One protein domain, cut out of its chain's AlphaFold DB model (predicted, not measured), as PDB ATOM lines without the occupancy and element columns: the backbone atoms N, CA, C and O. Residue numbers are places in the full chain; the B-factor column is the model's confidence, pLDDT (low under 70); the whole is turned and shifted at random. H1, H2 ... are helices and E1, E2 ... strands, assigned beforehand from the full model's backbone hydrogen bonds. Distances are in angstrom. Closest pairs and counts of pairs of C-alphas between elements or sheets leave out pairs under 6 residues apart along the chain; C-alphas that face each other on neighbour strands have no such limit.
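AT A GLANCE: This is residues 485 to 546 of the 715 residues of an uncharacterized protein of Aromatoleum petrolei (UniProt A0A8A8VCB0). A small antiparallel sheet of three strands has one helix, H1, lying across one of its faces, over E2 and E3. A long stretch with no named element, residues 485 to 505, comes first: it pairs briefly with E3 at one edge of the sheet, then loops round to E1 at the other edge. The printed part has 62 residues, under half of them in named elements, which follow as E1, H1, E2, E3; the sheet's order is E1, E2, E3. The class is mixed, helices and strands. The whole is compact, with a radius of gyration of the C-alphas of 10.8 A and spans of 29 by 24 by 20 A.

IN THESE COORDINATES: After residues 485 to 505, E1 is residues 506 to 508, beginning at C-alpha 506 (-71.512, 0.449, 211.006). H1 is residues 511 to 523, 19.0 A long. E2 is residues 530 to 536, 16.0 A long. E3 is residues 539 to 545, 18.7 A long, ending at C-alpha 545 (-92.731, -3.269, 212.841).

HOW THE PARTS SIT: E2 is the inner strand. It is antiparallel to E1 at 159 degrees, with N 535 and O 507 2.9 A apart, within hydrogen-bond range. E2 and E3 form a hairpin, antiparallel at 167 degrees, with N 534 and O 541 2.8 A apart, also within range. Residues 485 to 486 pair antiparallel with 543 to 544 of E3, and residues 491 to 492 with 539 to 540. H1 is on the sheet at a height of 9.8 A, across the strands at 89 degrees to E2 on the local plane. The closest C-alphas of H1 and E2 are those of Leu 514 and Leu 530, 6.6 A apart. In H1, 7 of 9 O i to N i+4 pairs are within hydrogen-bond range.

THE WHOLE: The two C-alphas farthest apart are those of Leu 502 and Met 546, 30.4 A. The printed part has no cut. The links E1 to H1 and E2 to E3 are tight; H1 to E2 is short. The mean pLDDT of the printed part is 82.9, and residues 499 to 504 are under 70.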
ATOM      1  N   ILE A 485     -90.758  -3.339 208.242       81.81
ATOM      2  CA  ILE A 485     -90.254  -2.373 207.271       81.81
ATOM      3  C   ILE A 485     -88.808  -2.088 207.648       81.81
ATOM      4  O   ILE A 485     -88.515  -1.708 208.783       81.81
ATOM      5  N   THR A 486     -87.902  -2.279 206.691       87.06
ATOM      6  CA  THR A 486     -86.565  -1.690 206.770       87.06
ATOM      7  C   THR A 486     -86.599  -0.380 206.012       87.06
ATOM      8  O   THR A 486     -86.928  -0.354 204.828       87.06
ATOM      9  N   GLU A 487     -86.287   0.704 206.708       85.81
ATOM     10  CA  GLU A 487     -86.311   2.033 206.115       85.81
ATOM     11  C   GLU A 487     -85.213   2.127 205.041       85.81
ATOM     12  O   GLU A 487     -84.050   1.811 205.316       85.81
ATOM     13  N   PRO A 488     -85.552   2.517 203.798       74.25
ATOM     14  CA  PRO A 488     -84.659   2.376 202.646       74.25
ATOM     15  C   PRO A 488     -83.479   3.354 202.668       74.25
ATOM     16  O   PRO A 488     -82.546   3.221 201.877       74.25
ATOM     17  N   ARG A 489     -83.522   4.365 203.542       81.12
ATOM     18  CA  ARG A 489     -82.461   5.356 203.726       81.12
ATOM     19  C   ARG A 489     -82.150   5.516 205.215       81.12
ATOM     20  O   ARG A 489     -83.076   5.416 206.020       81.12
ATOM     21  N   PRO A 490     -80.889   5.807 205.583       82.44
ATOM     22  CA  PRO A 490     -80.550   6.176 206.951       82.44
ATOM     23  C   PRO A 490     -81.392   7.369 207.422       82.44
ATOM     24  O   PRO A 490     -81.487   8.383 206.729       82.44
ATOM     25  N   ILE A 491     -82.011   7.239 208.592       86.62
ATOM     26  CA  ILE A 491     -82.821   8.281 209.236       86.62
ATOM     27  C   ILE A 491     -81.961   8.968 210.304       86.62
ATOM     28  O   ILE A 491     -81.232   8.261 210.994       86.62
ATOM     29  N   PRO A 492     -82.030  10.297 210.500       86.75
ATOM     30  CA  PRO A 492     -81.301  10.969 211.578       86.75
ATOM     31  C   PRO A 492     -81.530  10.310 212.946       86.75
ATOM     32  O   PRO A 492     -82.659   9.941 213.274       86.75
ATOM     33  N   ASP A 493     -80.468  10.162 213.743       86.38
ATOM     34  CA  ASP A 493     -80.574   9.603 215.095       86.38
ATOM     35  C   ASP A 493     -81.384  10.560 215.990       86.38
ATOM     36  O   ASP A 493     -80.962  11.700 216.192       86.38
ATOM     37  N   PRO A 494     -82.552  10.145 216.513       85.50
ATOM     38  CA  PRO A 494     -83.435  11.028 217.272       85.50
ATOM     39  C   PRO A 494     -82.913  11.324 218.687       85.50
ATOM     40  O   PRO A 494     -83.485  12.160 219.388       85.50
ATOM     41  N   ARG A 495     -81.857  10.634 219.137       85.50
ATOM     42  CA  ARG A 495     -81.266  10.812 220.467       85.50
ATOM     43  C   ARG A 495     -80.342  12.033 220.486       85.50
ATOM     44  O   ARG A 495     -79.481  12.196 219.624       85.50
ATOM     45  N   HIS A 496     -80.472  12.875 221.509       78.44
ATOM     46  CA  HIS A 496     -79.614  14.051 221.670       78.44
ATOM     47  C   HIS A 496     -78.185  13.670 222.085       78.44
ATOM     48  O   HIS A 496     -77.987  12.805 222.934       78.44
ATOM     49  N   GLY A 497     -77.188  14.365 221.526       74.19
ATOM     50  CA  GLY A 497     -75.791  14.273 221.970       74.19
ATOM     51  C   GLY A 497     -75.017  13.038 221.498       74.19
ATOM     52  O   GLY A 497     -73.937  12.776 222.020       74.19
ATOM     53  N   ILE A 498     -75.532  12.285 220.518       74.75
ATOM     54  CA  ILE A 498     -74.827  11.125 219.955       74.75
ATOM     55  C   ILE A 498     -73.807  11.585 218.895       74.75
ATOM     56  O   ILE A 498     -74.210  12.190 217.899       74.75
ATOM     57  N   PRO A 499     -72.501  11.297 219.058       68.88
ATOM     58  CA  PRO A 499     -71.491  11.649 218.064       68.88
ATOM     59  C   PRO A 499     -71.642  10.820 216.770       68.88
ATOM     60  O   PRO A 499     -72.105   9.674 216.815       68.88
ATOM     61  N   PRO A 500     -71.248  11.368 215.604       66.19
ATOM     62  CA  PRO A 500     -71.284  10.635 214.339       66.19
ATOM     63  C   PRO A 500     -70.297   9.460 214.352       66.19
ATOM     64  O   PRO A 500     -69.211   9.556 214.930       66.19
ATOM     65  N   THR A 501     -70.647   8.350 213.694       68.31
ATOM     66  CA  THR A 501     -69.681   7.260 213.498       68.31
ATOM     67  C   THR A 501     -68.686   7.603 212.393       68.31
ATOM     68  O   THR A 501     -68.997   8.330 211.449       68.31
ATOM     69  N   LEU A 502     -67.464   7.073 212.514       68.06
ATOM     70  CA  LEU A 502     -66.428   7.231 211.493       68.06
ATOM     71  C   LEU A 502     -66.939   6.757 210.118       68.06
ATOM     72  O   LEU A 502     -67.614   5.721 210.054       68.06
ATOM     73  N   PRO A 503     -66.586   7.454 209.020       64.00
ATOM     74  CA  PRO A 503     -66.994   7.071 207.673       64.00
ATOM     75  C   PRO A 503     -66.668   5.599 207.383       64.00
ATOM     76  O   PRO A 503     -65.537   5.156 207.578       64.00
ATOM     77  N   GLY A 504     -67.667   4.828 206.947       66.81
ATOM     78  CA  GLY A 504     -67.515   3.407 206.609       66.81
ATOM     79  C   GLY A 504     -67.637   2.416 207.777       66.81
ATOM     80  O   GLY A 504     -67.608   1.213 207.528       66.81
ATOM     81  N   ARG A 505     -67.815   2.868 209.030       74.38
ATOM     82  CA  ARG A 505     -68.122   1.976 210.164       74.38
ATOM     83  C   ARG A 505     -69.614   1.950 210.483       74.38
ATOM     84  O   ARG A 505     -70.214   2.982 210.785       74.38
ATOM     85  N   THR A 506     -70.167   0.740 210.509       81.31
ATOM     86  CA  THR A 506     -71.512   0.449 211.006       81.31
ATOM     87  C   THR A 506     -71.436  -0.425 212.254       81.31
ATOM     88  O   THR A 506     -70.534  -1.250 212.391       81.31
ATOM     89  N   HIS A 507     -72.363  -0.232 213.190       86.19
ATOM     90  CA  HIS A 507     -72.566  -1.166 214.298       86.19
ATOM     91  C   HIS A 507     -74.052  -1.271 214.624       86.19
ATOM     92  O   HIS A 507     -74.800  -0.297 214.516       86.19
ATOM     93  N   GLU A 508     -74.477  -2.473 214.990       88.62
ATOM     94  CA  GLU A 508     -75.839  -2.740 215.432       88.62
ATOM     95  C   GLU A 508     -75.993  -2.338 216.901       88.62
ATOM     96  O   GLU A 508     -75.117  -2.614 217.722       88.62
ATOM     97  N   LEU A 509     -77.088  -1.648 217.219       88.38
ATOM     98  CA  LEU A 509     -77.371  -1.205 218.578       88.38
ATOM     99  C   LEU A 509     -77.885  -2.379 219.428       88.38
ATOM    100  O   LEU A 509     -78.751  -3.130 218.970       88.38
ATOM    101  N   PRO A 510     -77.413  -2.537 220.677       86.62
ATOM    102  CA  PRO A 510     -77.896  -3.585 221.570       86.62
ATOM    103  C   PRO A 510     -79.350  -3.328 222.025       86.62
ATOM    104  O   PRO A 510     -79.806  -2.181 222.030       86.62
ATOM    105  N   PRO A 511     -80.087  -4.357 222.498       81.31
ATOM    106  CA  PRO A 511     -81.515  -4.236 222.827       81.31
ATOM    107  C   PRO A 511     -81.889  -3.116 223.814       81.31
ATOM    108  O   PRO A 511     -82.961  -2.529 223.700       81.31
ATOM    109  N   HIS A 512     -81.016  -2.793 224.773       81.25
ATOM    110  CA  HIS A 512     -81.263  -1.715 225.739       81.25
ATOM    111  C   HIS A 512     -81.163  -0.312 225.108       81.25
ATOM    112  O   HIS A 512     -81.851   0.612 225.540       81.25
ATOM    113  N   GLU A 513     -80.354  -0.146 224.057       85.00
ATOM    114  CA  GLU A 513     -80.277   1.104 223.299       85.00
ATOM    115  C   GLU A 513     -81.464   1.271 222.348       85.00
ATOM    116  O   GLU A 513     -81.922   2.399 222.155       85.00
ATOM    117  N   LEU A 514     -82.015   0.169 221.819       87.69
ATOM    118  CA  LEU A 514     -83.231   0.207 220.998       87.69
ATOM    119  C   LEU A 514     -84.386   0.878 221.744       87.69
ATOM    120  O   LEU A 514     -85.014   1.768 221.183       87.69
ATOM    121  N   ALA A 515     -84.601   0.547 223.021       84.56
ATOM    122  CA  ALA A 515     -85.649   1.169 223.838       84.56
ATOM    123  C   ALA A 515     -85.481   2.698 223.964       84.56
ATOM    124  O   ALA A 515     -86.459   3.444 223.987       84.56
ATOM    125  N   THR A 516     -84.236   3.182 223.999       87.56
ATOM    126  CA  THR A 516     -83.937   4.622 224.053       87.56
ATOM    127  C   THR A 516     -84.221   5.299 222.710       87.56
ATOM    128  O   THR A 516     -84.768   6.402 222.670       87.56
ATOM    129  N   VAL A 517     -83.891   4.634 221.599       88.62
ATOM    130  CA  VAL A 517     -84.212   5.103 220.240       88.62
ATOM    131  C   VAL A 517     -85.729   5.119 220.009       88.62
ATOM    132  O   VAL A 517     -86.256   6.097 219.481       88.62
ATOM    133  N   GLU A 518     -86.445   4.079 220.445       89.94
ATOM    134  CA  GLU A 518     -87.912   3.988 220.393       89.94
ATOM    135  C   GLU A 518     -88.579   5.139 221.158       89.94
ATOM    136  O   GLU A 518     -89.470   5.805 220.624       89.94
ATOM    137  N   ALA A 519     -88.128   5.422 222.385       86.81
ATOM    138  CA  ALA A 519     -88.641   6.532 223.186       86.81
ATOM    139  C   ALA A 519     -88.413   7.892 222.501       86.81
ATOM    140  O   ALA A 519     -89.310   8.738 222.480       86.81
ATOM    141  N   ALA A 520     -87.244   8.087 221.883       88.25
ATOM    142  CA  ALA A 520     -86.909   9.316 221.170       88.25
ATOM    143  C   ALA A 520     -87.748   9.508 219.892       88.25
ATOM    144  O   ALA A 520     -88.242  10.607 219.645       88.25
ATOM    145  N   PHE A 521     -87.993   8.448 219.110       89.88
ATOM    146  CA  PHE A 521     -88.936   8.512 217.986       89.88
ATOM    147  C   PHE A 521     -90.376   8.750 218.454       89.88
ATOM    148  O   PHE A 521     -91.100   9.542 217.847       89.88
ATOM    149  N   THR A 522     -90.780   8.137 219.570       87.75
ATOM    150  CA  THR A 522     -92.114   8.330 220.158       87.75
ATOM    151  C   THR A 522     -92.351   9.793 220.531       87.75
ATOM    152  O   THR A 522     -93.404  10.339 220.208       87.75
ATOM    153  N   ALA A 523     -91.355  10.465 221.118       87.31
ATOM    154  CA  ALA A 523     -91.418  11.897 221.429       87.31
ATOM    155  C   ALA A 523     -91.573  12.791 220.180       87.31
ATOM    156  O   ALA A 523     -92.100  13.895 220.273       87.31
ATOM    157  N   GLN A 524     -91.170  12.302 219.004       87.81
ATOM    158  CA  GLN A 524     -91.349  12.966 217.706       87.81
ATOM    159  C   GLN A 524     -92.654  12.557 216.994       87.81
ATOM    160  O   GLN A 524     -92.813  12.807 215.800       87.81
ATOM    161  N   GLY A 525     -93.580  11.891 217.695       83.56
ATOM    162  CA  GLY A 525     -94.854  11.430 217.134       83.56
ATOM    163  C   GLY A 525     -94.755  10.145 216.306       83.56
ATOM    164  O   GLY A 525     -95.697   9.806 215.595       83.56
ATOM    165  N   LYS A 526     -93.637   9.414 216.390       84.50
ATOM    166  CA  LYS A 526     -93.412   8.139 215.694       84.50
ATOM    167  C   LYS A 526     -93.293   7.003 216.716       84.50
ATOM    168  O   LYS A 526     -92.176   6.659 217.098       84.50
ATOM    169  N   PRO A 527     -94.406   6.406 217.185       82.12
ATOM    170  CA  PRO A 527     -94.394   5.337 218.190       82.12
ATOM    171  C   PRO A 527     -93.950   3.993 217.579       82.12
ATOM    172  O   PRO A 527     -94.682   3.004 217.580       82.12
ATOM    173  N   TRP A 528     -92.766   3.971 216.972       84.44
ATOM    174  CA  TRP A 528     -92.207   2.802 216.310       84.44
ATOM    175  C   TRP A 528     -91.651   1.817 217.328       84.44
ATOM    176  O   TRP A 528     -90.995   2.211 218.289       84.44
ATOM    177  N   ARG A 529     -91.852   0.524 217.058       82.19
ATOM    178  CA  ARG A 529     -91.095  -0.545 217.710       82.19
ATOM    179  C   ARG A 529     -90.084  -1.145 216.759       82.19
ATOM    180  O   ARG A 529     -90.433  -1.529 215.641       82.19
ATOM    181  N   LEU A 530     -88.849  -1.239 217.220       86.88
ATOM    182  CA  LEU A 530     -87.696  -1.638 216.436       86.88
ATOM    183  C   LEU A 530     -87.370  -3.108 216.705       86.88
ATOM    184  O   LEU A 530     -87.343  -3.559 217.847       86.88
ATOM    185  N   THR A 531     -87.090  -3.860 215.644       85.75
ATOM    186  CA  THR A 531     -86.420  -5.164 215.759       85.75
ATOM    187  C   THR A 531     -84.918  -5.030 215.603       85.75
ATOM    188  O   THR A 531     -84.176  -5.835 216.156       85.75
ATOM    189  N   ARG A 532     -84.472  -4.008 214.863       88.00
ATOM    190  CA  ARG A 532     -83.061  -3.746 214.600       88.00
ATOM    191  C   ARG A 532     -82.811  -2.262 214.358       88.00
ATOM    192  O   ARG A 532     -83.608  -1.598 213.699       88.00
ATOM    193  N   ALA A 533     -81.671  -1.759 214.815       90.62
ATOM    194  CA  ALA A 533     -81.155  -0.451 214.426       90.62
ATOM    195  C   ALA A 533     -79.642  -0.539 214.225       90.62
ATOM    196  O   ALA A 533     -78.923  -1.023 215.097       90.62
ATOM    197  N   ILE A 534     -79.162  -0.071 213.078       88.88
ATOM    198  CA  ILE A 534     -77.745  -0.042 212.720       88.88
ATOM    199  C   ILE A 534     -77.327   1.418 212.590       88.88
ATOM    200  O   ILE A 534     -77.871   2.148 211.760       88.88
ATOM    201  N   LYS A 535     -76.349   1.852 213.383       85.81
ATOM    202  CA  LYS A 535     -75.758   3.187 213.256       85.81
ATOM    203  C   LYS A 535     -74.878   3.236 212.009       85.81
ATOM    204  O   LYS A 535     -73.996   2.393 211.849       85.81
ATOM    205  N   ALA A 536     -75.118   4.212 211.134       81.62
ATOM    206  CA  ALA A 536     -74.389   4.404 209.883       81.62
ATOM    207  C   ALA A 536     -74.199   5.908 209.612       81.62
ATOM    208  O   ALA A 536     -75.112   6.579 209.138       81.62
ATOM    209  N   GLY A 537     -73.012   6.436 209.925       78.75
ATOM    210  CA  GLY A 537     -72.704   7.862 209.823       78.75
ATOM    211  C   GLY A 537     -73.416   8.685 210.902       78.75
ATOM    212  O   GLY A 537     -73.282   8.418 212.100       78.75
ATOM    213  N   ASP A 538     -74.170   9.695 210.475       76.06
ATOM    214  CA  ASP A 538     -75.037  10.527 211.318       76.06
ATOM    215  C   ASP A 538     -76.413   9.880 211.581       76.06
ATOM    216  O   ASP A 538     -77.051  10.159 212.602       76.06
ATOM    217  N   GLY A 539     -76.836   8.951 210.721       85.38
ATOM    218  CA  GLY A 539     -78.142   8.303 210.777       85.38
ATOM    219  C   GLY A 539     -78.167   6.877 211.336       85.38
ATOM    220  O   GLY A 539     -77.162   6.282 211.734       85.38
ATOM    221  N   LEU A 540     -79.373   6.319 211.345       88.69
ATOM    222  CA  LEU A 540     -79.731   4.961 211.717       88.69
ATOM    223  C   LEU A 540     -80.430   4.290 210.531       88.69
ATOM    224  O   LEU A 540     -81.403   4.816 209.991       88.69
ATOM    225  N   VAL A 541     -79.975   3.098 210.157       89.69
ATOM    226  CA  VAL A 541     -80.750   2.171 209.328       89.69
ATOM    227  C   VAL A 541     -81.570   1.309 210.277       89.69
ATOM    228  O   VAL A 541     -81.011   0.510 211.029       89.69
ATOM    229  N   ILE A 542     -82.886   1.494 210.280       90.94
ATOM    230  CA  ILE A 542     -83.784   0.815 211.218       90.94
ATOM    231  C   ILE A 542     -84.649  -0.220 210.507       90.94
ATOM    232  O   ILE A 542     -85.124  -0.006 209.392       90.94
ATOM    233  N   THR A 543     -84.884  -1.329 211.199       89.50
ATOM    234  CA  THR A 543     -85.937  -2.287 210.889       89.50
ATOM    235  C   THR A 543     -86.963  -2.211 212.011       89.50
ATOM    236  O   THR A 543     -86.636  -2.389 213.189       89.50
ATOM    237  N   ARG A 544     -88.207  -1.913 211.649       87.44
ATOM    238  CA  ARG A 544     -89.315  -1.700 212.580       87.44
ATOM    239  C   ARG A 544     -90.519  -2.529 212.192       87.44
ATOM    240  O   ARG A 544     -90.671  -2.898 211.033       87.44
ATOM    241  N   TYR A 545     -91.403  -2.757 213.148       79.25
ATOM    242  CA  TYR A 545     -92.731  -3.269 212.841       79.25
ATOM    243  C   TYR A 545     -93.567  -2.219 212.088       79.25
ATOM    244  O   TYR A 545     -93.444  -1.011 212.326       79.25
ATOM    245  N   MET A 546     -94.415  -2.689 211.173       76.50
ATOM    246  CA  MET A 546     -95.435  -1.881 210.498       76.50
ATOM    247  C   MET A 546     -96.436  -1.293 211.510       76.50
ATOM    248  O   MET A 546     -96.759  -1.909 212.527       76.50
TER     249      MET A 546